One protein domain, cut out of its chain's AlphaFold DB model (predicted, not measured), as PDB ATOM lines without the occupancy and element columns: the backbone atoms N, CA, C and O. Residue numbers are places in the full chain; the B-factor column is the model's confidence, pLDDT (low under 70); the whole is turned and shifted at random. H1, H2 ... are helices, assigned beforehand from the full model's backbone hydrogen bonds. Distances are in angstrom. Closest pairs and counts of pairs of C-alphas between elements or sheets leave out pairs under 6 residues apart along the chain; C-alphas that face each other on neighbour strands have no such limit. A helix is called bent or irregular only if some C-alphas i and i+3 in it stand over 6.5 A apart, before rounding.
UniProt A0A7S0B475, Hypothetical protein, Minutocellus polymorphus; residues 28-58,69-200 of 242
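AT A GLANCE: This is residues 28 to 58 and 69 to 200 of the 242 residues of the protein "Hypothetical protein" of Minutocellus polymorphus (UniProt A0A7S0B475). The model is an elongated bundle of four long helices running up and down, H1, H3, H4 and H6, with H1 and H4 on opposite sides of the pair H3 and H6. H4 meets H6 near the end of H4 and the start of H6, and the short helices H2 and H5 and the long loop of residues 137 to 168 gather at this end of the bundle. The printed part has 163 residues with six named helices, H1 to H6 in chain order, and no named strand; its class is all helix. It is only just compact, close to loose, with a radius of gyration of the C-alphas of 18.1 A, and spans 58 by 35 by 27 A.

IN THESE COORDINATES: H6, the longest helix, covers residues 169 to 200 and measures 45.7 A, from C-alpha 169 at (-49.532, 2.485, -17.536) to C-alpha 200 at (-29.550, -33.785, 1.793). It is neither bent nor irregular, but only just: C-alphas 191 and 194 are 6.3 A apart. H1, residues 28 to 51, measures 34.6 A and begins with C-alpha 28 at (-34.888, -33.636, -13.301). H3, residues 76 to 95, measures 28.0 A, and H4, residues 110 to 128, 26.5 A. H2 is residues 69 to 73, 5.9 A, and H5 residues 132 to 136, 6.1 A.

HOW THE PARTS SIT: H6 touches H1 at a shallow tilt of 19 degrees, opposite ways; their closest C-alphas, Ile 35 and Asn 186, are 5.8 A apart. With residues 175 to 190 alone H6 touches H3, the same way at a shallow tilt of 32 degrees, closest at the C-alphas of Ala 95 and Met 187, 4.9 A. H4 touches H6 with residues 124 to 128 alone, opposite ways at a shallow tilt of 33 degrees, only just short of steep; the closest C-alphas are those of Leu 128 and Arg 172, 5.8 A. H3 touches H1 at a shallow tilt of 27 degrees, opposite ways, with the C-alphas of Met 43 and Ile 84 closest at 6.2 A. H3 and H4 form a helical hairpin at a shallow tilt of 19 degrees, closest at the C-alphas of Leu 90 and Phe 116, 6.6 A. H1 and H4 are apart. H5 and H4 touch only at the corner, closest at the C-alphas of Val 126 and Ser 134, 4.6 A. H2 is close to H3 but not clearly touching, with the C-alphas of Gly 73 and Thr 79 closest at 7.6 A. In H1, H2, H4 and H5 every O i to N i+4 pair is within hydrogen-bond range; in H3 15 of 16 are, in H6 26 of 28.

THE WHOLE: The two C-alphas farthest apart, those of Ser 153 and Lys 200, are 61.2 A apart. Residues 59 to 68 are not printed; C-alphas 58 and 69 are 18.1 A apart across this cut, which falls in the link from H1 to H2. The links from H3 to H4, 14 residues, and from H5 to H6, 32 residues, are long. The mean pLDDT of the printed part is 89.8, and residues 99 to 100 are under 70.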
ATOM      1  N   THR A  28     -34.597 -34.441 -12.106       87.56
ATOM      2  CA  THR A  28     -34.888 -33.636 -13.301       87.56
ATOM      3  C   THR A  28     -36.391 -33.480 -13.502       87.56
ATOM      4  O   THR A  28     -36.840 -32.396 -13.854       87.56
ATOM      5  N   MET A  29     -37.179 -34.511 -13.187       91.06
ATOM      6  CA  MET A  29     -38.641 -34.428 -13.194       91.06
ATOM      7  C   MET A  29     -39.180 -33.470 -12.132       91.06
ATOM      8  O   MET A  29     -40.041 -32.657 -12.450       91.06
ATOM      9  N   LEU A  30     -38.658 -33.499 -10.902       91.00
ATOM     10  CA  LEU A  30     -39.099 -32.578  -9.848       91.00
ATOM     11  C   LEU A  30     -38.765 -31.115 -10.178       91.00
ATOM     12  O   LEU A  30     -39.581 -30.223  -9.952       91.00
ATOM     13  N   SER A  31     -37.577 -30.884 -10.734       91.31
ATOM     14  CA  SER A  31     -37.149 -29.583 -11.251       91.31
ATOM     15  C   SER A  31     -38.088 -29.088 -12.354       91.31
ATOM     16  O   SER A  31     -38.700 -28.027 -12.228       91.31
ATOM     17  N   TYR A  32     -38.291 -29.903 -13.391       93.25
ATOM     18  CA  TYR A  32     -39.134 -29.549 -14.527       93.25
ATOM     19  C   TYR A  32     -40.594 -29.305 -14.135       93.25
ATOM     20  O   TYR A  32     -41.136 -28.244 -14.438       93.25
ATOM     21  N   LEU A  33     -41.220 -30.247 -13.423       94.81
ATOM     22  CA  LEU A  33     -42.626 -30.146 -13.022       94.81
ATOM     23  C   LEU A  33     -42.872 -28.987 -12.053       94.81
ATOM     24  O   LEU A  33     -43.910 -28.338 -12.139       94.81
ATOM     25  N   GLY A  34     -41.928 -28.703 -11.154       94.81
ATOM     26  CA  GLY A  34     -42.063 -27.592 -10.218       94.81
ATOM     27  C   GLY A  34     -41.995 -26.228 -10.904       94.81
ATOM     28  O   GLY A  34     -42.875 -25.401 -10.680       94.81
ATOM     29  N   ILE A  35     -41.025 -26.014 -11.800       95.88
ATOM     30  CA  ILE A  35     -40.977 -24.790 -12.618       95.88
ATOM     31  C   ILE A  35     -42.209 -24.682 -13.521       95.88
ATOM     32  O   ILE A  35     -42.790 -23.605 -13.637       95.88
ATOM     33  N   LEU A  36     -42.644 -25.787 -14.140       96.56
ATOM     34  CA  LEU A  36     -43.851 -25.805 -14.969       96.56
ATOM     35  C   LEU A  36     -45.083 -25.365 -14.168       96.56
ATOM     36  O   LEU A  36     -45.856 -24.540 -14.650       96.56
ATOM     37  N   LEU A  37     -45.238 -25.863 -12.938       97.44
ATOM     38  CA  LEU A  37     -46.325 -25.474 -12.046       97.44
ATOM     39  C   LEU A  37     -46.248 -23.989 -11.662       97.44
ATOM     40  O   LEU A  37     -47.259 -23.297 -11.737       97.44
ATOM     41  N   ILE A  38     -45.068 -23.482 -11.293       97.44
ATOM     42  CA  ILE A  38     -44.871 -22.064 -10.941       97.44
ATOM     43  C   ILE A  38     -45.220 -21.162 -12.129       97.44
ATOM     44  O   ILE A  38     -45.997 -20.219 -11.980       97.44
ATOM     45  N   ASN A  39     -44.714 -21.491 -13.319       97.56
ATOM     46  CA  ASN A  39     -45.008 -20.759 -14.547       97.56
ATOM     47  C   ASN A  39     -46.507 -20.797 -14.886       97.56
ATOM     48  O   ASN A  39     -47.101 -19.767 -15.213       97.56
ATOM     49  N   PHE A  40     -47.149 -21.962 -14.765       97.62
ATOM     50  CA  PHE A  40     -48.589 -22.089 -14.985       97.62
ATOM     51  C   PHE A  40     -49.387 -21.202 -14.019       97.62
ATOM     52  O   PHE A  40     -50.258 -20.446 -14.450       97.62
ATOM     53  N   LEU A  41     -49.047 -21.218 -12.727       97.88
ATOM     54  CA  LEU A  41     -49.695 -20.372 -11.725       97.88
ATOM     55  C   LEU A  41     -49.480 -18.880 -12.006       97.88
ATOM     56  O   LEU A  41     -50.429 -18.108 -11.914       97.88
ATOM     57  N   ALA A  42     -48.275 -18.464 -12.401       97.38
ATOM     58  CA  ALA A  42     -48.002 -17.072 -12.757       97.38
ATOM     59  C   ALA A  42     -48.813 -16.606 -13.979       97.38
ATOM     60  O   ALA A  42     -49.306 -15.479 -13.994       97.38
ATOM     61  N   MET A  43     -49.002 -17.477 -14.976       97.50
ATOM     62  CA  MET A  43     -49.869 -17.204 -16.127       97.50
ATOM     63  C   MET A  43     -51.330 -17.025 -15.692       97.50
ATOM     64  O   MET A  43     -51.967 -16.046 -16.080       97.50
ATOM     65  N   VAL A  44     -51.843 -17.917 -14.835       97.62
ATOM     66  CA  VAL A  44     -53.200 -17.797 -14.271       97.62
ATOM     67  C   VAL A  44     -53.347 -16.495 -13.483       97.62
ATOM     68  O   VAL A  44     -54.322 -15.773 -13.679       97.62
ATOM     69  N   VAL A  45     -52.372 -16.144 -12.640       97.75
ATOM     70  CA  VAL A  45     -52.370 -14.882 -11.879       97.75
ATOM     71  C   VAL A  45     -52.412 -13.671 -12.813       97.75
ATOM     72  O   VAL A  45     -53.173 -12.744 -12.552       97.75
ATOM     73  N   GLY A  46     -51.661 -13.684 -13.917       96.94
ATOM     74  CA  GLY A  46     -51.704 -12.625 -14.926       96.94
ATOM     75  C   GLY A  46     -53.075 -12.449 -15.574       96.94
ATOM     76  O   GLY A  46     -53.587 -11.333 -15.651       96.94
ATOM     77  N   LEU A  47     -53.706 -13.553 -15.981       95.88
ATOM     78  CA  LEU A  47     -55.049 -13.529 -16.566       95.88
ATOM     79  C   LEU A  47     -56.118 -13.101 -15.555       95.88
ATOM     80  O   LEU A  47     -57.023 -12.339 -15.897       95.88
ATOM     81  N   VAL A  48     -56.011 -13.535 -14.299       96.25
ATOM     82  CA  VAL A  48     -56.901 -13.076 -13.222       96.25
ATOM     83  C   VAL A  48     -56.696 -11.582 -12.962       96.25
ATOM     84  O   VAL A  48     -57.677 -10.856 -12.821       96.25
ATOM     85  N   ALA A  49     -55.452 -11.098 -12.947       96.44
ATOM     86  CA  ALA A  49     -55.148  -9.680 -12.774       96.44
ATOM     87  C   ALA A  49     -55.750  -8.820 -13.895       96.44
ATOM     88  O   ALA A  49     -56.266  -7.741 -13.600       96.44
ATOM     89  N   LEU A  50     -55.732  -9.312 -15.141       95.44
ATOM     90  CA  LEU A  50     -56.396  -8.689 -16.290       95.44
ATOM     91  C   LEU A  50     -57.922  -8.662 -16.116       95.44
ATOM     92  O   LEU A  50     -58.534  -7.606 -16.226       95.44
ATOM     93  N   ASN A  51     -58.531  -9.798 -15.762       94.06
ATOM     94  CA  ASN A  51     -59.982  -9.917 -15.568       94.06
ATOM     95  C   ASN A  51     -60.535  -9.035 -14.437       94.06
ATOM     96  O   ASN A  51     -61.729  -8.753 -14.399       94.06
ATOM     97  N   ARG A  52     -59.686  -8.603 -13.499       94.38
ATOM     98  CA  ARG A  52     -60.064  -7.689 -12.411       94.38
ATOM     99  C   ARG A  52     -59.968  -6.211 -12.787       94.38
ATOM    100  O   ARG A  52     -60.328  -5.371 -11.966       94.38
ATOM    101  N   GLN A  53     -59.475  -5.878 -13.979       94.12
ATOM    102  CA  GLN A  53     -59.371  -4.493 -14.418       94.12
ATOM    103  C   GLN A  53     -60.713  -3.956 -14.920       94.12
ATOM    104  O   GLN A  53     -61.400  -4.618 -15.688       94.12
ATOM    105  N   SER A  54     -61.054  -2.721 -14.548       92.25
ATOM    106  CA  SER A  54     -62.299  -2.061 -14.976       92.25
ATOM    107  C   SER A  54     -62.319  -1.672 -16.457       92.25
ATOM    108  O   SER A  54     -63.389  -1.554 -17.042       92.25
ATOM    109  N   TRP A  55     -61.147  -1.462 -17.061       89.19
ATOM    110  CA  TRP A  55     -61.001  -1.127 -18.482       89.19
ATOM    111  C   TRP A  55     -61.040  -2.362 -19.389       89.19
ATOM    112  O   TRP A  55     -61.211  -2.232 -20.599       89.19
ATOM    113  N   TYR A  56     -60.858  -3.555 -18.819       89.56
ATOM    114  CA  TYR A  56     -60.847  -4.799 -19.567       89.56
ATOM    115  C   TYR A  56     -62.265  -5.357 -19.690       89.56
ATOM    116  O   TYR A  56     -62.983  -5.482 -18.700       89.56
ATOM    117  N   SER A  57     -62.655  -5.746 -20.904       83.31
ATOM    118  CA  SER A  57     -63.878  -6.510 -21.135       83.31
ATOM    119  C   SER A  57     -63.553  -7.784 -21.905       83.31
ATOM    120  O   SER A  57     -62.932  -7.739 -22.970       83.31
ATOM    121  N   CYS A  58     -63.946  -8.924 -21.331       81.31
ATOM    122  CA  CYS A  58     -63.686 -10.248 -21.886       81.31
ATOM    123  C   CYS A  58     -64.394 -10.406 -23.235       81.31
ATOM    124  O   CYS A  58     -65.615 -10.254 -23.344       81.31
ATOM    125  N   VAL A  69     -55.209 -15.854 -37.521       78.56
ATOM    126  CA  VAL A  69     -54.326 -15.793 -36.339       78.56
ATOM    127  C   VAL A  69     -54.083 -14.365 -35.836       78.56
ATOM    128  O   VAL A  69     -54.023 -14.152 -34.630       78.56
ATOM    129  N   LEU A  70     -53.973 -13.372 -36.727       79.12
ATOM    130  CA  LEU A  70     -53.757 -11.974 -36.321       79.12
ATOM    131  C   LEU A  70     -54.987 -11.381 -35.621       79.12
ATOM    132  O   LEU A  70     -54.850 -10.765 -34.570       79.12
ATOM    133  N   VAL A  71     -56.192 -11.636 -36.138       79.56
ATOM    134  CA  VAL A  71     -57.451 -11.190 -35.509       79.56
ATOM    135  C   VAL A  71     -57.659 -11.871 -34.161       79.56
ATOM    136  O   VAL A  71     -58.137 -11.247 -33.210       79.56
ATOM    137  N   LEU A  72     -57.282 -13.150 -34.075       81.56
ATOM    138  CA  LEU A  72     -57.309 -13.901 -32.830       81.56
ATOM    139  C   LEU A  72     -56.259 -13.374 -31.842       81.56
ATOM    140  O   LEU A  72     -56.534 -13.294 -30.655       81.56
ATOM    141  N   GLY A  73     -55.078 -12.975 -32.313       82.06
ATOM    142  CA  GLY A  73     -53.982 -12.469 -31.483       82.06
ATOM    143  C   GLY A  73     -54.152 -11.029 -30.994       82.06
ATOM    144  O   GLY A  73     -53.593 -10.687 -29.954       82.06
ATOM    145  N   ASP A  74     -54.947 -10.209 -31.688       86.25
ATOM    146  CA  ASP A  74     -55.199  -8.789 -31.386       86.25
ATOM    147  C   ASP A  74     -56.107  -8.596 -30.148       86.25
ATOM    148  O   ASP A  74     -57.090  -7.857 -30.156       86.25
ATOM    149  N   ASN A  75     -55.808  -9.275 -29.044       87.88
ATOM    150  CA  ASN A  75     -56.558  -9.189 -27.798       87.88
ATOM    151  C   ASN A  75     -55.615  -9.021 -26.585       87.88
ATOM    152  O   ASN A  75     -54.422  -9.346 -26.631       87.88
ATOM    153  N   TYR A  76     -56.160  -8.510 -25.479       91.31
ATOM    154  CA  TYR A  76     -55.379  -8.267 -24.264       91.31
ATOM    155  C   TYR A  76     -54.938  -9.560 -23.558       91.31
ATOM    156  O   TYR A  76     -53.863  -9.581 -22.965       91.31
ATOM    157  N   GLU A  77     -55.708 -10.648 -23.638       91.88
ATOM    158  CA  GLU A  77     -55.352 -11.945 -23.039       91.88
ATOM    159  C   GLU A  77     -54.115 -12.546 -23.715       91.88
ATOM    160  O   GLU A  77     -53.160 -12.907 -23.034       91.88
ATOM    161  N   SER A  78     -54.080 -12.578 -25.048       91.06
ATOM    162  CA  SER A  78     -52.939 -13.007 -25.856       91.06
ATOM    163  C   SER A  78     -51.716 -12.141 -25.594       91.06
ATOM    164  O   SER A  78     -50.619 -12.677 -25.459       91.06
ATOM    165  N   THR A  79     -51.901 -10.827 -25.443       92.56
ATOM    166  CA  THR A  79     -50.818  -9.910 -25.062       92.56
ATOM    167  C   THR A  79     -50.244 -10.271 -23.687       92.56
ATOM    168  O   THR A  79     -49.036 -10.462 -23.549       92.56
ATOM    169  N   VAL A  80     -51.094 -10.437 -22.668       95.44
ATOM    170  CA  VAL A  80     -50.674 -10.809 -21.305       95.44
ATOM    171  C   VAL A  80     -50.013 -12.190 -21.274       95.44
ATOM    172  O   VAL A  80     -48.964 -12.355 -20.647       95.44
ATOM    173  N   ILE A  81     -50.578 -13.174 -21.980       95.50
ATOM    174  CA  ILE A  81     -50.008 -14.520 -22.100       95.50
ATOM    175  C   ILE A  81     -48.638 -14.443 -22.764       95.50
ATOM    176  O   ILE A  81     -47.695 -15.025 -22.236       95.50
ATOM    177  N   TRP A  82     -48.489 -13.713 -23.872       95.12
ATOM    178  CA  TRP A  82     -47.205 -13.566 -24.557       95.12
ATOM    179  C   TRP A  82     -46.158 -12.906 -23.661       95.12
ATOM    180  O   TRP A  82     -45.029 -13.385 -23.579       95.12
ATOM    181  N   LEU A  83     -46.533 -11.851 -22.932       96.56
ATOM    182  CA  LEU A  83     -45.627 -11.161 -22.017       96.56
ATOM    183  C   LEU A  83     -45.122 -12.105 -20.927       96.56
ATOM    184  O   LEU A  83     -43.913 -12.255 -20.745       96.56
ATOM    185  N   ILE A  84     -46.039 -12.795 -20.253       97.44
ATOM    186  CA  ILE A  84     -45.697 -13.692 -19.153       97.44
ATOM    187  C   ILE A  84     -44.934 -14.914 -19.669       97.44
ATOM    188  O   ILE A  84     -43.819 -15.166 -19.220       97.44
ATOM    189  N   THR A  85     -45.489 -15.658 -20.627       96.75
ATOM    190  CA  THR A  85     -44.885 -16.902 -21.136       96.75
ATOM    191  C   THR A  85     -43.593 -16.652 -21.911       96.75
ATOM    192  O   THR A  85     -42.625 -17.395 -21.755       96.75
ATOM    193  N   GLY A  86     -43.513 -15.550 -22.659       94.94
ATOM    194  CA  GLY A  86     -42.283 -15.094 -23.298       94.94
ATOM    195  C   GLY A  86     -41.164 -14.899 -22.278       94.94
ATOM    196  O   GLY A  86     -40.072 -15.445 -22.441       94.94
ATOM    197  N   TYR A  87     -41.454 -14.221 -21.163       96.38
ATOM    198  CA  TYR A  87     -40.474 -14.028 -20.094       96.38
ATOM    199  C   TYR A  87     -40.176 -15.309 -19.302       96.38
ATOM    200  O   TYR A  87     -39.051 -15.512 -18.838       96.38
ATOM    201  N   GLN A  88     -41.139 -16.227 -19.191       96.50
ATOM    202  CA  GLN A  88     -40.938 -17.538 -18.566       96.50
ATOM    203  C   GLN A  88     -39.852 -18.362 -19.262       96.50
ATOM    204  O   GLN A  88     -39.105 -19.066 -18.577       96.50
ATOM    205  N   TYR A  89     -39.702 -18.247 -20.585       93.75
ATOM    206  CA  TYR A  89     -38.601 -18.896 -21.303       93.75
ATOM    207  C   TYR A  89     -37.232 -18.354 -20.872       93.75
ATOM    208  O   TYR A  89     -36.311 -19.144 -20.643       93.75
ATOM    209  N   LEU A  90     -37.096 -17.032 -20.701       93.75
ATOM    210  CA  LEU A  90     -35.868 -16.426 -20.173       93.75
ATOM    211  C   LEU A  90     -35.615 -16.883 -18.731       93.75
ATOM    212  O   LEU A  90     -34.535 -17.384 -18.416       93.75
ATOM    213  N   SER A  91     -36.627 -16.751 -17.870       93.50
ATOM    214  CA  SER A  91     -36.579 -17.145 -16.457       93.50
ATOM    215  C   SER A  91     -36.134 -18.599 -16.284       93.50
ATOM    216  O   SER A  91     -35.232 -18.896 -15.501       93.50
ATOM    217  N   SER A  92     -36.735 -19.516 -17.041       92.81
ATOM    218  CA  SER A  92     -36.425 -20.948 -16.962       92.81
ATOM    219  C   SER A  92     -35.006 -21.237 -17.452       92.81
ATOM    220  O   SER A  92     -34.304 -22.060 -16.864       92.81
ATOM    221  N   ALA A  93     -34.531 -20.515 -18.476       89.88
ATOM    222  CA  ALA A  93     -33.146 -20.620 -18.923       89.88
ATOM    223  C   ALA A  93     -32.151 -20.218 -17.820       89.88
ATOM    224  O   ALA A  93     -31.119 -20.872 -17.681       89.88
ATOM    225  N   ALA A  94     -32.450 -19.202 -17.005       88.62
ATOM    226  CA  ALA A  94     -31.614 -18.854 -15.855       88.62
ATOM    227  C   ALA A  94     -31.707 -19.909 -14.735       88.62
ATOM    228  O   ALA A  94     -30.678 -20.394 -14.258       88.62
ATOM    229  N   ALA A  95     -32.926 -20.308 -14.357       91.00
ATOM    230  CA  ALA A  95     -33.174 -21.227 -13.245       91.00
ATOM    231  C   ALA A  95     -32.530 -22.612 -13.458       91.00
ATOM    232  O   ALA A  95     -31.822 -23.106 -12.580       91.00
ATOM    233  N   TYR A  96     -32.660 -23.210 -14.647       88.12
ATOM    234  CA  TYR A  96     -32.069 -24.527 -14.926       88.12
ATOM    235  C   TYR A  96     -30.533 -24.525 -15.003       88.12
ATOM    236  O   TYR A  96     -29.909 -25.587 -14.949       88.12
ATOM    237  N   ASN A  97     -29.892 -23.358 -15.130       87.31
ATOM    238  CA  ASN A  97     -28.450 -23.261 -15.368       87.31
ATOM    239  C   ASN A  97     -27.620 -22.869 -14.141       87.31
ATOM    240  O   ASN A  97     -26.424 -22.625 -14.286       87.31
ATOM    241  N   PHE A  98     -28.172 -22.888 -12.923       81.62
ATOM    242  CA  PHE A  98     -27.439 -22.477 -11.713       81.62
ATOM    243  C   PHE A  98     -26.064 -23.121 -11.501       81.62
ATOM    244  O   PHE A  98     -25.220 -22.498 -10.863       81.62
ATOM    245  N   GLY A  99     -25.816 -24.317 -12.046       68.38
ATOM    246  CA  GLY A  99     -24.467 -24.876 -12.141       68.38
ATOM    247  C   GLY A  99     -23.805 -25.039 -10.773       68.38
ATOM    248  O   GLY A  99     -22.814 -24.387 -10.480       68.38
ATOM    249  N   PHE A 100     -24.376 -25.888  -9.914       68.75
ATOM    250  CA  PHE A 100     -23.909 -26.019  -8.531       68.75
ATOM    251  C   PHE A 100     -22.794 -27.070  -8.373       68.75
ATOM    252  O   PHE A 100     -21.667 -26.776  -7.982       68.75
ATOM    253  N   THR A 101     -23.102 -28.332  -8.674       75.12
ATOM    254  CA  THR A 101     -22.248 -29.460  -8.262       75.12
ATOM    255  C   THR A 101     -21.128 -29.767  -9.260       75.12
ATOM    256  O   THR A 101     -20.034 -30.147  -8.857       75.12
ATOM    257  N   HIS A 102     -21.383 -29.604 -10.559       82.88
ATOM    258  CA  HIS A 102     -20.477 -30.069 -11.625       82.88
ATOM    259  C   HIS A 102     -20.028 -28.970 -12.591       82.88
ATOM    260  O   HIS A 102     -19.028 -29.126 -13.287       82.88
ATOM    261  N   ARG A 103     -20.763 -27.862 -12.648       86.25
ATOM    262  CA  ARG A 103     -20.527 -26.754 -13.578       86.25
ATOM    263  C   ARG A 103     -20.240 -25.488 -12.786       86.25
ATOM    264  O   ARG A 103     -20.535 -25.434 -11.600       86.25
ATOM    265  N   ALA A 104     -19.613 -24.515 -13.427       86.88
ATOM    266  CA  ALA A 104     -19.517 -23.161 -12.914       86.88
ATOM    267  C   ALA A 104     -20.911 -22.505 -12.932       86.88
ATOM    268  O   ALA A 104     -21.765 -22.913 -13.728       86.88
ATOM    269  N   PRO A 105     -21.148 -21.483 -12.095       86.25
ATOM    270  CA  PRO A 105     -22.429 -20.796 -12.083       86.25
ATOM    271  C   PRO A 105     -22.706 -20.111 -13.426       86.25
ATOM    272  O   PRO A 105     -21.775 -19.652 -14.097       86.25
ATOM    273  N   TRP A 106     -23.980 -20.006 -13.811       87.00
ATOM    274  CA  TRP A 106     -24.380 -19.485 -15.126       87.00
ATOM    275  C   TRP A 106     -23.846 -18.080 -15.431       87.00
ATOM    276  O   TRP A 106     -23.508 -17.803 -16.580       87.00
ATOM    277  N   TRP A 107     -23.679 -17.226 -14.416       86.75
ATOM    278  CA  TRP A 107     -23.142 -15.872 -14.592       86.75
ATOM    279  C   TRP A 107     -21.670 -15.835 -15.030       86.75
ATOM    280  O   TRP A 107     -21.183 -14.806 -15.485       86.75
ATOM    281  N   SER A 108     -20.945 -16.953 -14.929       89.69
ATOM    282  CA  SER A 108     -19.588 -17.075 -15.479       89.69
ATOM    283  C   SER A 108     -19.561 -17.214 -17.008       89.69
ATOM    284  O   SER A 108     -18.506 -17.052 -17.626       89.69
ATOM    285  N   ASN A 109     -20.705 -17.515 -17.631       92.19
ATOM    286  CA  ASN A 109     -20.864 -17.566 -19.078       92.19
ATOM    287  C   ASN A 109     -21.358 -16.207 -19.588       92.19
ATOM    288  O   ASN A 109     -22.559 -15.976 -19.715       92.19
ATOM    289  N   TYR A 110     -20.419 -15.314 -19.907       92.19
ATOM    290  CA  TYR A 110     -20.732 -13.947 -20.340       92.19
ATOM    291  C   TYR A 110     -21.637 -13.875 -21.573       92.19
ATOM    292  O   TYR A 110     -22.427 -12.947 -21.683       92.19
ATOM    293  N   GLN A 111     -21.576 -14.857 -22.478       92.62
ATOM    294  CA  GLN A 111     -22.453 -14.888 -23.650       92.62
ATOM    295  C   GLN A 111     -23.903 -15.176 -23.250       92.62
ATOM    296  O   GLN A 111     -24.814 -14.507 -23.729       92.62
ATOM    297  N   LEU A 112     -24.119 -16.136 -22.346       91.00
ATOM    298  CA  LEU A 112     -25.450 -16.419 -21.809       91.00
ATOM    299  C   LEU A 112     -26.001 -15.209 -21.048       91.00
ATOM    300  O   LEU A 112     -27.153 -14.844 -21.262       91.00
ATOM    301  N   VAL A 113     -25.177 -14.576 -20.207       93.19
ATOM    302  CA  VAL A 113     -25.561 -13.367 -19.460       93.19
ATOM    303  C   VAL A 113     -25.914 -12.226 -20.406       93.19
ATOM    304  O   VAL A 113     -26.947 -11.600 -20.208       93.19
ATOM    305  N   LEU A 114     -25.110 -11.989 -21.447       94.38
ATOM    306  CA  LEU A 114     -25.376 -10.955 -22.445       94.38
ATOM    307  C   LEU A 114     -26.753 -11.160 -23.079       94.38
ATOM    308  O   LEU A 114     -27.583 -10.265 -23.006       94.38
ATOM    309  N   PHE A 115     -27.033 -12.347 -23.626       93.88
ATOM    310  CA  PHE A 115     -28.341 -12.611 -24.230       93.88
ATOM    311  C   PHE A 115     -29.482 -12.528 -23.217       93.88
ATOM    312  O   PHE A 115     -30.526 -11.974 -23.544       93.88
ATOM    313  N   PHE A 116     -29.300 -13.060 -22.008       93.81
ATOM    314  CA  PHE A 116     -30.316 -12.990 -20.962       93.81
ATOM    315  C   PHE A 116     -30.662 -11.534 -20.632       93.81
ATOM    316  O   PHE A 116     -31.822 -11.155 -20.717       93.81
ATOM    317  N   VAL A 117     -29.657 -10.697 -20.354       95.44
ATOM    318  CA  VAL A 117     -29.855  -9.273 -20.048       95.44
ATOM    319  C   VAL A 117     -30.449  -8.530 -21.244       95.44
ATOM    320  O   VAL A 117     -31.419  -7.800 -21.066       95.44
ATOM    321  N   SER A 118     -29.934  -8.736 -22.461       95.69
ATOM    322  CA  SER A 118     -30.456  -8.081 -23.667       95.69
ATOM    323  C   SER A 118     -31.924  -8.422 -23.922       95.69
ATOM    324  O   SER A 118     -32.720  -7.519 -24.174       95.69
ATOM    325  N   PHE A 119     -32.306  -9.699 -23.821       95.44
ATOM    326  CA  PHE A 119     -33.702 -10.095 -23.996       95.44
ATOM    327  C   PHE A 119     -34.577  -9.620 -22.834       95.44
ATOM    328  O   PHE A 119     -35.690  -9.185 -23.093       95.44
ATOM    329  N   THR A 120     -34.097  -9.625 -21.586       96.19
ATOM    330  CA  THR A 120     -34.848  -9.070 -20.448       96.19
ATOM    331  C   THR A 120     -35.122  -7.580 -20.635       96.19
ATOM    332  O   THR A 120     -36.257  -7.144 -20.451       96.19
ATOM    333  N   VAL A 121     -34.114  -6.804 -21.045       96.88
ATOM    334  CA  VAL A 121     -34.267  -5.370 -21.325       96.88
ATOM    335  C   VAL A 121     -35.259  -5.148 -22.462       96.88
ATOM    336  O   VAL A 121     -36.168  -4.338 -22.306       96.88
ATOM    337  N   LEU A 122     -35.142  -5.893 -23.568       95.94
ATOM    338  CA  LEU A 122     -36.087  -5.809 -24.683       95.94
ATOM    339  C   LEU A 122     -37.521  -6.136 -24.239       95.94
ATOM    340  O   LEU A 122     -38.446  -5.403 -24.573       95.94
ATOM    341  N   HIS A 123     -37.704  -7.203 -23.460       96.31
ATOM    342  CA  HIS A 123     -39.022  -7.643 -22.997       96.31
ATOM    343  C   HIS A 123     -39.670  -6.595 -22.087       96.31
ATOM    344  O   HIS A 123     -40.840  -6.258 -22.259       96.31
ATOM    345  N   TYR A 124     -38.906  -6.019 -21.154       96.81
ATOM    346  CA  TYR A 124     -39.395  -4.954 -20.272       96.81
ATOM    347  C   TYR A 124     -39.658  -3.656 -21.033       96.81
ATOM    348  O   TYR A 124     -40.661  -2.996 -20.774       96.81
ATOM    349  N   TYR A 125     -38.810  -3.323 -22.007       96.31
ATOM    350  CA  TYR A 125     -39.009  -2.166 -22.870       96.31
ATOM    351  C   TYR A 125     -40.313  -2.282 -23.669       96.31
ATOM    352  O   TYR A 125     -41.135  -1.375 -23.603       96.31
ATOM    353  N   VAL A 126     -40.571  -3.419 -24.325       95.38
ATOM    354  CA  VAL A 126     -41.842  -3.689 -25.030       95.38
ATOM    355  C   VAL A 126     -43.039  -3.666 -24.067       95.38
ATOM    356  O   VAL A 126     -44.104  -3.149 -24.388       95.38
ATOM    357  N   THR A 127     -42.874  -4.154 -22.835       95.94
ATOM    358  CA  THR A 127     -43.962  -4.142 -21.840       95.94
ATOM    359  C   THR A 127     -44.360  -2.727 -21.414       95.94
ATOM    360  O   THR A 127     -45.535  -2.480 -21.143       95.94
ATOM    361  N   LEU A 128     -43.392  -1.815 -21.303       95.75
ATOM    362  CA  LEU A 128     -43.592  -0.478 -20.737       95.75
ATOM    363  C   LEU A 128     -43.842   0.604 -21.802       95.75
ATOM    364  O   LEU A 128     -44.593   1.544 -21.526       95.75
ATOM    365  N   SER A 129     -43.241   0.476 -22.989       92.88
ATOM    366  CA  SER A 129     -43.298   1.468 -24.076       92.88
ATOM    367  C   SER A 129     -44.446   1.232 -25.068       92.88
ATOM    368  O   SER A 129     -44.931   0.109 -25.232       92.88
ATOM    369  N   GLU A 130     -44.845   2.311 -25.746       90.75
ATOM    370  CA  GLU A 130     -45.842   2.355 -26.838       90.75
ATOM    371  C   GLU A 130     -45.180   2.633 -28.205       90.75
ATOM    372  O   GLU A 130     -45.828   3.052 -29.160       90.75
ATOM    373  N   ASP A 131     -43.866   2.420 -28.300       88.19
ATOM    374  CA  ASP A 131     -43.080   2.756 -29.488       88.19
ATOM    375  C   ASP A 131     -43.268   1.731 -30.624       88.19
ATOM    376  O   ASP A 131     -43.768   0.619 -30.431       88.19
ATOM    377  N   ASN A 132     -42.750   2.053 -31.815       86.81
ATOM    378  CA  ASN A 132     -42.767   1.172 -32.994       86.81
ATOM    379  C   ASN A 132     -42.191  -0.230 -32.726       86.81
ATOM    380  O   ASN A 132     -42.606  -1.201 -33.354       86.81
ATOM    381  N   VAL A 133     -41.245  -0.354 -31.790       88.94
ATOM    382  CA  VAL A 133     -40.681  -1.651 -31.381       88.94
ATOM    383  C   VAL A 133     -41.720  -2.491 -30.644       88.94
ATOM    384  O   VAL A 133     -41.817  -3.685 -30.898       88.94
ATOM    385  N   SER A 134     -42.512  -1.880 -29.764       90.81
ATOM    386  CA  SER A 134     -43.619  -2.551 -29.081       90.81
ATOM    387  C   SER A 134     -44.696  -2.966 -30.088       90.81
ATOM    388  O   SER A 134     -45.144  -4.118 -30.114       90.81
ATOM    389  N   CYS A 135     -44.988  -2.068 -31.035       89.00
ATOM    390  CA  CYS A 135     -45.936  -2.333 -32.106       89.00
ATOM    391  C   CYS A 135     -45.488  -3.409 -33.106       89.00
ATOM    392  O   CYS A 135     -46.333  -4.121 -33.648       89.00
ATOM    393  N   LEU A 136     -44.182  -3.613 -33.300       88.06
ATOM    394  CA  LEU A 136     -43.667  -4.741 -34.085       88.06
ATOM    395  C   LEU A 136     -44.149  -6.088 -33.521       88.06
ATOM    396  O   LEU A 136     -44.424  -7.014 -34.283       88.06
ATOM    397  N   PHE A 137     -44.302  -6.182 -32.197       88.44
ATOM    398  CA  PHE A 137     -44.865  -7.348 -31.509       88.44
ATOM    399  C   PHE A 137     -46.388  -7.257 -31.313       88.44
ATOM    400  O   PHE A 137     -46.971  -8.158 -30.717       88.44
ATOM    401  N   ARG A 138     -47.035  -6.196 -31.823       89.06
ATOM    402  CA  ARG A 138     -48.463  -5.856 -31.646       89.06
ATOM    403  C   ARG A 138     -48.875  -5.685 -30.177       89.06
ATOM    404  O   ARG A 138     -50.038  -5.867 -29.815       89.06
ATOM    405  N   ILE A 139     -47.926  -5.285 -29.335       91.25
ATOM    406  CA  ILE A 139     -48.114  -5.038 -27.902       91.25
ATOM    407  C   ILE A 139     -48.120  -3.537 -27.678       91.25
ATOM    408  O   ILE A 139     -47.345  -2.824 -28.306       91.25
ATOM    409  N   ASN A 140     -49.005  -3.060 -26.801       91.50
ATOM    410  CA  ASN A 140     -49.151  -1.639 -26.497       91.50
ATOM    411  C   ASN A 140     -49.182  -0.750 -27.755       91.50
ATOM    412  O   ASN A 140     -48.513   0.280 -27.800       91.50
ATOM    413  N   CYS A 141     -49.920  -1.165 -28.788       89.50
ATOM    414  CA  CYS A 141     -49.947  -0.464 -30.065       89.50
ATOM    415  C   CYS A 141     -51.349   0.028 -30.425       89.50
ATOM    416  O   CYS A 141     -52.338  -0.663 -30.181       89.50
ATOM    417  N   GLY A 142     -51.419   1.216 -31.026       85.81
ATOM    418  CA  GLY A 142     -52.605   1.753 -31.689       85.81
ATOM    419  C   GLY A 142     -52.486   1.684 -33.213       85.81
ATOM    420  O   GLY A 142     -51.386   1.598 -33.759       85.81
ATOM    421  N   ASN A 143     -53.620   1.759 -33.917       83.12
ATOM    422  CA  ASN A 143     -53.670   1.662 -35.384       83.12
ATOM    423  C   ASN A 143     -52.828   2.704 -36.141       83.12
ATOM    424  O   ASN A 143     -52.427   2.453 -37.275       83.12
ATOM    425  N   GLU A 144     -52.523   3.837 -35.517       76.81
ATOM    426  CA  GLU A 144     -51.650   4.878 -36.072       76.81
ATOM    427  C   GLU A 144     -50.177   4.458 -36.213       76.81
ATOM    428  O   GLU A 144     -49.491   4.946 -37.109       76.81
ATOM    429  N   ASN A 145     -49.708   3.513 -35.390       75.31
ATOM    430  CA  ASN A 145     -48.301   3.098 -35.319       75.31
ATOM    431  C   ASN A 145     -48.057   1.693 -35.898       75.31
ATOM    432  O   ASN A 145     -46.985   1.114 -35.714       75.31
ATOM    433  N   VAL A 146     -49.049   1.116 -36.589       77.00
ATOM    434  CA  VAL A 146     -48.985  -0.258 -37.108       77.00
ATOM    435  C   VAL A 146     -47.884  -0.407 -38.156       77.00
ATOM    436  O   VAL A 146     -47.889   0.228 -39.213       77.00
ATOM    437  N   VAL A 147     -46.950  -1.317 -37.875       73.62
ATOM    438  CA  VAL A 147     -45.835  -1.642 -38.767       73.62
ATOM    439  C   VAL A 147     -46.306  -2.566 -39.896       73.62
ATOM    440  O   VAL A 147     -47.129  -3.462 -39.693       73.62
ATOM    441  N   ARG A 148     -45.771  -2.359 -41.106       76.00
ATOM    442  CA  ARG A 148     -46.061  -3.204 -42.275       76.00
ATOM    443  C   ARG A 148     -45.534  -4.633 -42.060       76.00
ATOM    444  O   ARG A 148     -44.429  -4.795 -41.536       76.00
ATOM    445  N   PRO A 149     -46.286  -5.670 -42.464       71.69
ATOM    446  CA  PRO A 149     -45.829  -7.050 -42.370       71.69
ATOM    447  C   PRO A 149     -44.660  -7.315 -43.329       71.69
ATOM    448  O   PRO A 149     -44.529  -6.680 -44.368       71.69
ATOM    449  N   VAL A 150     -43.833  -8.317 -43.019       72.00
ATOM    450  CA  VAL A 150     -42.659  -8.675 -43.843       72.00
ATOM    451  C   VAL A 150     -43.050  -9.137 -45.259       72.00
ATOM    452  O   VAL A 150     -42.269  -8.983 -46.191       72.00
ATOM    453  N   ILE A 151     -44.258  -9.690 -45.429       76.69
ATOM    454  CA  ILE A 151     -44.736 -10.315 -46.680       76.69
ATOM    455  C   ILE A 151     -45.812  -9.446 -47.376       76.69
ATOM    456  O   ILE A 151     -46.472  -9.892 -48.306       76.69
ATOM    457  N   GLY A 152     -46.013  -8.188 -46.964       71.06
ATOM    458  CA  GLY A 152     -47.059  -7.335 -47.541       71.06
ATOM    459  C   GLY A 152     -46.727  -5.849 -47.499       71.06
ATOM    460  O   GLY A 152     -46.058  -5.364 -46.591       71.06
ATOM    461  N   SER A 153     -47.203  -5.110 -48.499       70.12
ATOM    462  CA  SER A 153     -47.008  -3.663 -48.586       70.12
ATOM    463  C   SER A 153     -47.983  -2.882 -47.706       70.12
ATOM    464  O   SER A 153     -47.652  -1.765 -47.317       70.12
ATOM    465  N   GLU A 154     -49.150  -3.426 -47.366       80.19
ATOM    466  CA  GLU A 154     -50.181  -2.705 -46.611       80.19
ATOM    467  C   GLU A 154     -50.133  -3.013 -45.104       80.19
ATOM    468  O   GLU A 154     -49.928  -4.168 -44.715       80.19
ATOM    469  N   PRO A 155     -50.294  -1.998 -44.231       77.88
ATOM    470  CA  PRO A 155     -50.366  -2.210 -42.791       77.88
ATOM    471  C   PRO A 155     -51.641  -2.979 -42.430       77.88
ATOM    472  O   PRO A 155     -52.734  -2.630 -42.870       77.88
ATOM    473  N   TYR A 156     -51.504  -4.017 -41.600       80.06
ATOM    474  CA  TYR A 156     -52.641  -4.806 -41.131       80.06
ATOM    475  C   TYR A 156     -53.147  -4.261 -39.786       80.06
ATOM    476  O   TYR A 156     -52.450  -4.455 -38.778       80.06
ATOM    477  N   PRO A 157     -54.321  -3.598 -39.744       84.19
ATOM    478  CA  PRO A 157     -54.806  -2.917 -38.546       84.19
ATOM    479  C   PRO A 157     -55.060  -3.902 -37.401       84.19
ATOM    480  O   PRO A 157     -55.182  -5.109 -37.609       84.19
ATOM    481  N   ILE A 158     -55.115  -3.385 -36.180       85.44
ATOM    482  CA  ILE A 158     -55.497  -4.113 -34.975       85.44
ATOM    483  C   ILE A 158     -57.006  -4.335 -35.005       85.44
ATOM    484  O   ILE A 158     -57.785  -3.383 -35.033       85.44
ATOM    485  N   ASN A 159     -57.414  -5.603 -34.975       81.56
ATOM    486  CA  ASN A 159     -58.809  -6.014 -35.137       81.56
ATOM    487  C   ASN A 159     -59.479  -6.312 -33.791       81.56
ATOM    488  O   ASN A 159     -59.910  -7.442 -33.514       81.56
ATOM    489  N   ASN A 160     -59.590  -5.286 -32.948       81.81
ATOM    490  CA  ASN A 160     -60.358  -5.358 -31.707       81.81
ATOM    491  C   ASN A 160     -61.331  -4.188 -31.565       81.81
ATOM    492  O   ASN A 160     -61.256  -3.214 -32.301       81.81
ATOM    493  N   HIS A 161     -62.270  -4.293 -30.621       78.81
ATOM    494  CA  HIS A 161     -63.345  -3.306 -30.466       78.81
ATOM    495  C   HIS A 161     -62.830  -1.875 -30.238       78.81
ATOM    496  O   HIS A 161     -63.466  -0.915 -30.663       78.81
ATOM    497  N   TRP A 162     -61.668  -1.743 -29.597       78.50
ATOM    498  CA  TRP A 162     -61.046  -0.459 -29.285       78.50
ATOM    499  C   TRP A 162     -60.004  -0.022 -30.320       78.50
ATOM    500  O   TRP A 162     -59.423   1.048 -30.169       78.50
ATOM    501  N   ASN A 163     -59.756  -0.829 -31.357       84.81
ATOM    502  CA  ASN A 163     -58.714  -0.622 -32.363       84.81
ATOM    503  C   ASN A 163     -57.309  -0.353 -31.769       84.81
ATOM    504  O   ASN A 163     -56.493   0.354 -32.363       84.81
ATOM    505  N   THR A 164     -57.038  -0.890 -30.573       88.19
ATOM    506  CA  THR A 164     -55.800  -0.656 -29.815       88.19
ATOM    507  C   THR A 164     -55.513  -1.784 -28.826       88.19
ATOM    508  O   THR A 164     -56.434  -2.350 -28.234       88.19
ATOM    509  N   THR A 165     -54.238  -2.110 -28.622       89.12
ATOM    510  CA  THR A 165     -53.749  -3.026 -27.573       89.12
ATOM    511  C   THR A 165     -52.999  -2.289 -26.460       89.12
ATOM    512  O   THR A 165     -52.284  -2.906 -25.666       89.12
ATOM    513  N   VAL A 166     -53.153  -0.964 -26.379       92.44
ATOM    514  CA  VAL A 166     -52.525  -0.124 -25.352       92.44
ATOM    515  C   VAL A 166     -53.128  -0.411 -23.981       92.44
ATOM    516  O   VAL A 166     -54.254  -0.032 -23.672       92.44
ATOM    517  N   MET A 167     -52.349  -1.069 -23.122       93.69
ATOM    518  CA  MET A 167     -52.729  -1.281 -21.727       93.69
ATOM    519  C   MET A 167     -52.442  -0.020 -20.903       93.69
ATOM    520  O   MET A 167     -51.428   0.634 -21.154       93.69
ATOM    521  N   PRO A 168     -53.231   0.315 -19.869       94.69
ATOM    522  CA  PRO A 168     -52.928   1.447 -18.996       94.69
ATOM    523  C   PRO A 168     -51.571   1.307 -18.303       94.69
ATOM    524  O   PRO A 168     -51.210   0.231 -17.823       94.69
ATOM    525  N   TYR A 169     -50.849   2.421 -18.177       94.25
ATOM    526  CA  TYR A 169     -49.532   2.485 -17.536       94.25
ATOM    527  C   TYR A 169     -49.409   1.736 -16.188       94.25
ATOM    528  O   TYR A 169     -48.462   0.960 -16.040       94.25
ATOM    529  N   PRO A 170     -50.341   1.867 -15.213       95.50
ATOM    530  CA  PRO A 170     -50.226   1.125 -13.953       95.50
ATOM    531  C   PRO A 170     -50.278  -0.394 -14.156       95.50
ATOM    532  O   PRO A 170     -49.572  -1.134 -13.473       95.50
ATOM    533  N   PHE A 171     -51.060  -0.876 -15.124       96.31
ATOM    534  CA  PHE A 171     -51.165  -2.303 -15.410       96.31
ATOM    535  C   PHE A 171     -49.881  -2.866 -16.032       96.31
ATOM    536  O   PHE A 171     -49.491  -3.993 -15.729       96.31
ATOM    537  N   ARG A 172     -49.158  -2.071 -16.830       96.25
ATOM    538  CA  ARG A 172     -47.855  -2.478 -17.389       96.25
ATOM    539  C   ARG A 172     -46.840  -2.792 -16.291       96.25
ATOM    540  O   ARG A 172     -46.146  -3.803 -16.362       96.25
ATOM    541  N   TRP A 173     -46.805  -1.985 -15.231       96.88
ATOM    542  CA  TRP A 173     -45.956  -2.255 -14.068       96.88
ATOM    543  C   TRP A 173     -46.388  -3.495 -13.286       96.88
ATOM    544  O   TRP A 173     -45.528  -4.232 -12.806       96.88
ATOM    545  N   VAL A 174     -47.692  -3.781 -13.213       96.94
ATOM    546  CA  VAL A 174     -48.184  -5.050 -12.655       96.94
ATOM    547  C   VAL A 174     -47.643  -6.235 -13.461       96.94
ATOM    548  O   VAL A 174     -47.162  -7.198 -12.862       96.94
ATOM    549  N   MET A 175     -47.628  -6.157 -14.798       97.06
ATOM    550  CA  MET A 175     -47.043  -7.209 -15.642       97.06
ATOM    551  C   MET A 175     -45.550  -7.402 -15.362       97.06
ATOM    552  O   MET A 175     -45.110  -8.533 -15.150       97.06
ATOM    553  N   VAL A 176     -44.773  -6.315 -15.282       97.25
ATOM    554  CA  VAL A 176     -43.346  -6.377 -14.909       97.25
ATOM    555  C   VAL A 176     -43.156  -7.005 -13.529       97.25
ATOM    556  O   VAL A 176     -42.270  -7.845 -13.350       97.25
ATOM    557  N   GLY A 177     -44.013  -6.658 -12.568       97.69
ATOM    558  CA  GLY A 177     -44.024  -7.244 -11.231       97.69
ATOM    559  C   GLY A 177     -44.243  -8.756 -11.256       97.69
ATOM    560  O   GLY A 177     -43.447  -9.494 -10.678       97.69
ATOM    561  N   ILE A 178     -45.261  -9.234 -11.980       97.44
ATOM    562  CA  ILE A 178     -45.568 -10.669 -12.111       97.44
ATOM    563  C   ILE A 178     -44.414 -11.417 -12.791       97.44
ATOM    564  O   ILE A 178     -43.971 -12.452 -12.293       97.44
ATOM    565  N   MET A 179     -43.881 -10.882 -13.891       97.62
ATOM    566  CA  MET A 179     -42.744 -11.460 -14.620       97.62
ATOM    567  C   MET A 179     -41.494 -11.590 -13.736       97.62
ATOM    568  O   MET A 179     -40.846 -12.644 -13.684       97.62
ATOM    569  N   THR A 180     -41.183 -10.528 -12.991       96.94
ATOM    570  CA  THR A 180     -40.049 -10.483 -12.063       96.94
ATOM    571  C   THR A 180     -40.243 -11.467 -10.908       96.94
ATOM    572  O   THR A 180     -39.354 -12.270 -10.624       96.94
ATOM    573  N   ALA A 181     -41.422 -11.469 -10.279       97.56
ATOM    574  CA  ALA A 181     -41.758 -12.377  -9.184       97.56
ATOM    575  C   ALA A 181     -41.686 -13.847  -9.616       97.56
ATOM    576  O   ALA A 181     -41.098 -14.668  -8.912       97.56
ATOM    577  N   ASN A 182     -42.197 -14.175 -10.805       97.12
ATOM    578  CA  ASN A 182     -42.110 -15.518 -11.372       97.12
ATOM    579  C   ASN A 182     -40.654 -15.980 -11.544       97.12
ATOM    580  O   ASN A 182     -40.319 -17.128 -11.255       97.12
ATOM    581  N   THR A 183     -39.763 -15.075 -11.956       95.69
ATOM    582  CA  THR A 183     -38.331 -15.382 -12.081       95.69
ATOM    583  C   THR A 183     -37.703 -15.692 -10.734       95.69
ATOM    584  O   THR A 183     -37.028 -16.711 -10.589       95.69
ATOM    585  N   PHE A 184     -37.971 -14.867  -9.720       96.06
ATOM    586  CA  PHE A 184     -37.482 -15.119  -8.367       96.06
ATOM    587  C   PHE A 184     -38.019 -16.429  -7.784       96.06
ATOM    588  O   PHE A 184     -37.252 -17.170  -7.172       96.06
ATOM    589  N   LEU A 185     -39.296 -16.751  -8.009       96.56
ATOM    590  CA  LEU A 185     -39.897 -18.009  -7.560       96.56
ATOM    591  C   LEU A 185     -39.252 -19.224  -8.231       96.56
ATOM    592  O   LEU A 185     -38.878 -20.166  -7.535       96.56
ATOM    593  N   ASN A 186     -39.041 -19.185  -9.548       95.81
ATOM    594  CA  ASN A 186     -38.331 -20.247 -10.266       95.81
ATOM    595  C   ASN A 186     -36.894 -20.414  -9.764       95.81
ATOM    596  O   ASN A 186     -36.427 -21.531  -9.535       95.81
ATOM    597  N   MET A 187     -36.195 -19.299  -9.542       93.25
ATOM    598  CA  MET A 187     -34.837 -19.320  -9.014       93.25
ATOM    599  C   MET A 187     -34.781 -19.901  -7.595       93.25
ATOM    600  O   MET A 187     -33.916 -20.726  -7.295       93.25
ATOM    601  N   ALA A 188     -35.720 -19.509  -6.733       93.75
ATOM    602  CA  ALA A 188     -35.845 -20.020  -5.374       93.75
ATOM    603  C   ALA A 188     -36.205 -21.513  -5.352       93.75
ATOM    604  O   ALA A 188     -35.628 -22.263  -4.563       93.75
ATOM    605  N   TRP A 189     -37.104 -21.960  -6.232       94.44
ATOM    606  CA  TRP A 189     -37.474 -23.368  -6.374       94.44
ATOM    607  C   TRP A 189     -36.261 -24.241  -6.695       94.44
ATOM    608  O   TRP A 189     -35.952 -25.190  -5.969       94.44
ATOM    609  N   GLU A 190     -35.506 -23.873  -7.728       92.75
ATOM    610  CA  GLU A 190     -34.311 -24.619  -8.118       92.75
ATOM    611  C   GLU A 190     -33.231 -24.593  -7.039       92.75
ATOM    612  O   GLU A 190     -32.624 -25.617  -6.709       92.75
ATOM    613  N   TYR A 191     -32.974 -23.424  -6.458       89.31
ATOM    614  CA  TYR A 191     -31.896 -23.272  -5.493       89.31
ATOM    615  C   TYR A 191     -32.190 -23.975  -4.158       89.31
ATOM    616  O   TYR A 191     -31.346 -24.725  -3.658       89.31
ATOM    617  N   TYR A 192     -33.377 -23.765  -3.582       89.81
ATOM    618  CA  TYR A 192     -33.710 -24.265  -2.247       89.81
ATOM    619  C   TYR A 192     -34.310 -25.666  -2.261       89.81
ATOM    620  O   TYR A 192     -33.912 -26.497  -1.441       89.81
ATOM    621  N   PHE A 193     -35.239 -25.954  -3.174       89.38
ATOM    622  CA  PHE A 193     -35.945 -27.233  -3.172       89.38
ATOM    623  C   PHE A 193     -35.148 -28.287  -3.923       89.38
ATOM    624  O   PHE A 193     -34.712 -29.263  -3.319       89.38
ATOM    625  N   VAL A 194     -34.883 -28.082  -5.209       88.88
ATOM    626  CA  VAL A 194     -34.241 -29.099  -6.055       88.88
ATOM    627  C   VAL A 194     -32.808 -29.373  -5.585       88.88
ATOM    628  O   VAL A 194     -32.484 -30.477  -5.127       88.88
ATOM    629  N   ASN A 195     -31.956 -28.346  -5.598       83.31
ATOM    630  CA  ASN A 195     -30.551 -28.488  -5.214       83.31
ATOM    631  C   ASN A 195     -30.379 -28.774  -3.711       83.31
ATOM    632  O   ASN A 195     -29.475 -29.516  -3.308       83.31
ATOM    633  N   GLY A 196     -31.246 -28.214  -2.861       83.62
ATOM    634  CA  GLY A 196     -31.237 -28.481  -1.421       83.62
ATOM    635  C   GLY A 196     -31.581 -29.934  -1.087       83.62
ATOM    636  O   GLY A 196     -30.872 -30.571  -0.298       83.62
ATOM    637  N   LEU A 197     -32.613 -30.500  -1.724       83.25
ATOM    638  CA  LEU A 197     -32.974 -31.912  -1.569       83.25
ATOM    639  C   LEU A 197     -31.857 -32.830  -2.069       83.25
ATOM    640  O   LEU A 197     -31.517 -33.804  -1.392       83.25
ATOM    641  N   GLN A 198     -31.225 -32.499  -3.199       79.56
ATOM    642  CA  GLN A 198     -30.115 -33.287  -3.738       79.56
ATOM    643  C   GLN A 198     -28.945 -33.383  -2.749       79.56
ATOM    644  O   GLN A 198     -28.424 -34.477  -2.514       79.56
ATOM    645  N   LYS A 199     -28.561 -32.264  -2.119       77.12
ATOM    646  CA  LYS A 199     -27.506 -32.243  -1.093       77.12
ATOM    647  C   LYS A 199     -27.860 -33.122   0.102       77.12
ATOM    648  O   LYS A 199     -27.037 -33.945   0.498       77.12
ATOM    649  N   LYS A 200     -29.080 -32.992   0.640       80.44
ATOM    650  CA  LYS A 200     -29.550 -33.785   1.793       80.44
ATOM    651  C   LYS A 200     -29.573 -35.288   1.494       80.44
ATOM    652  O   LYS A 200     -29.161 -36.098   2.323       80.44
TER     653      LYS A 200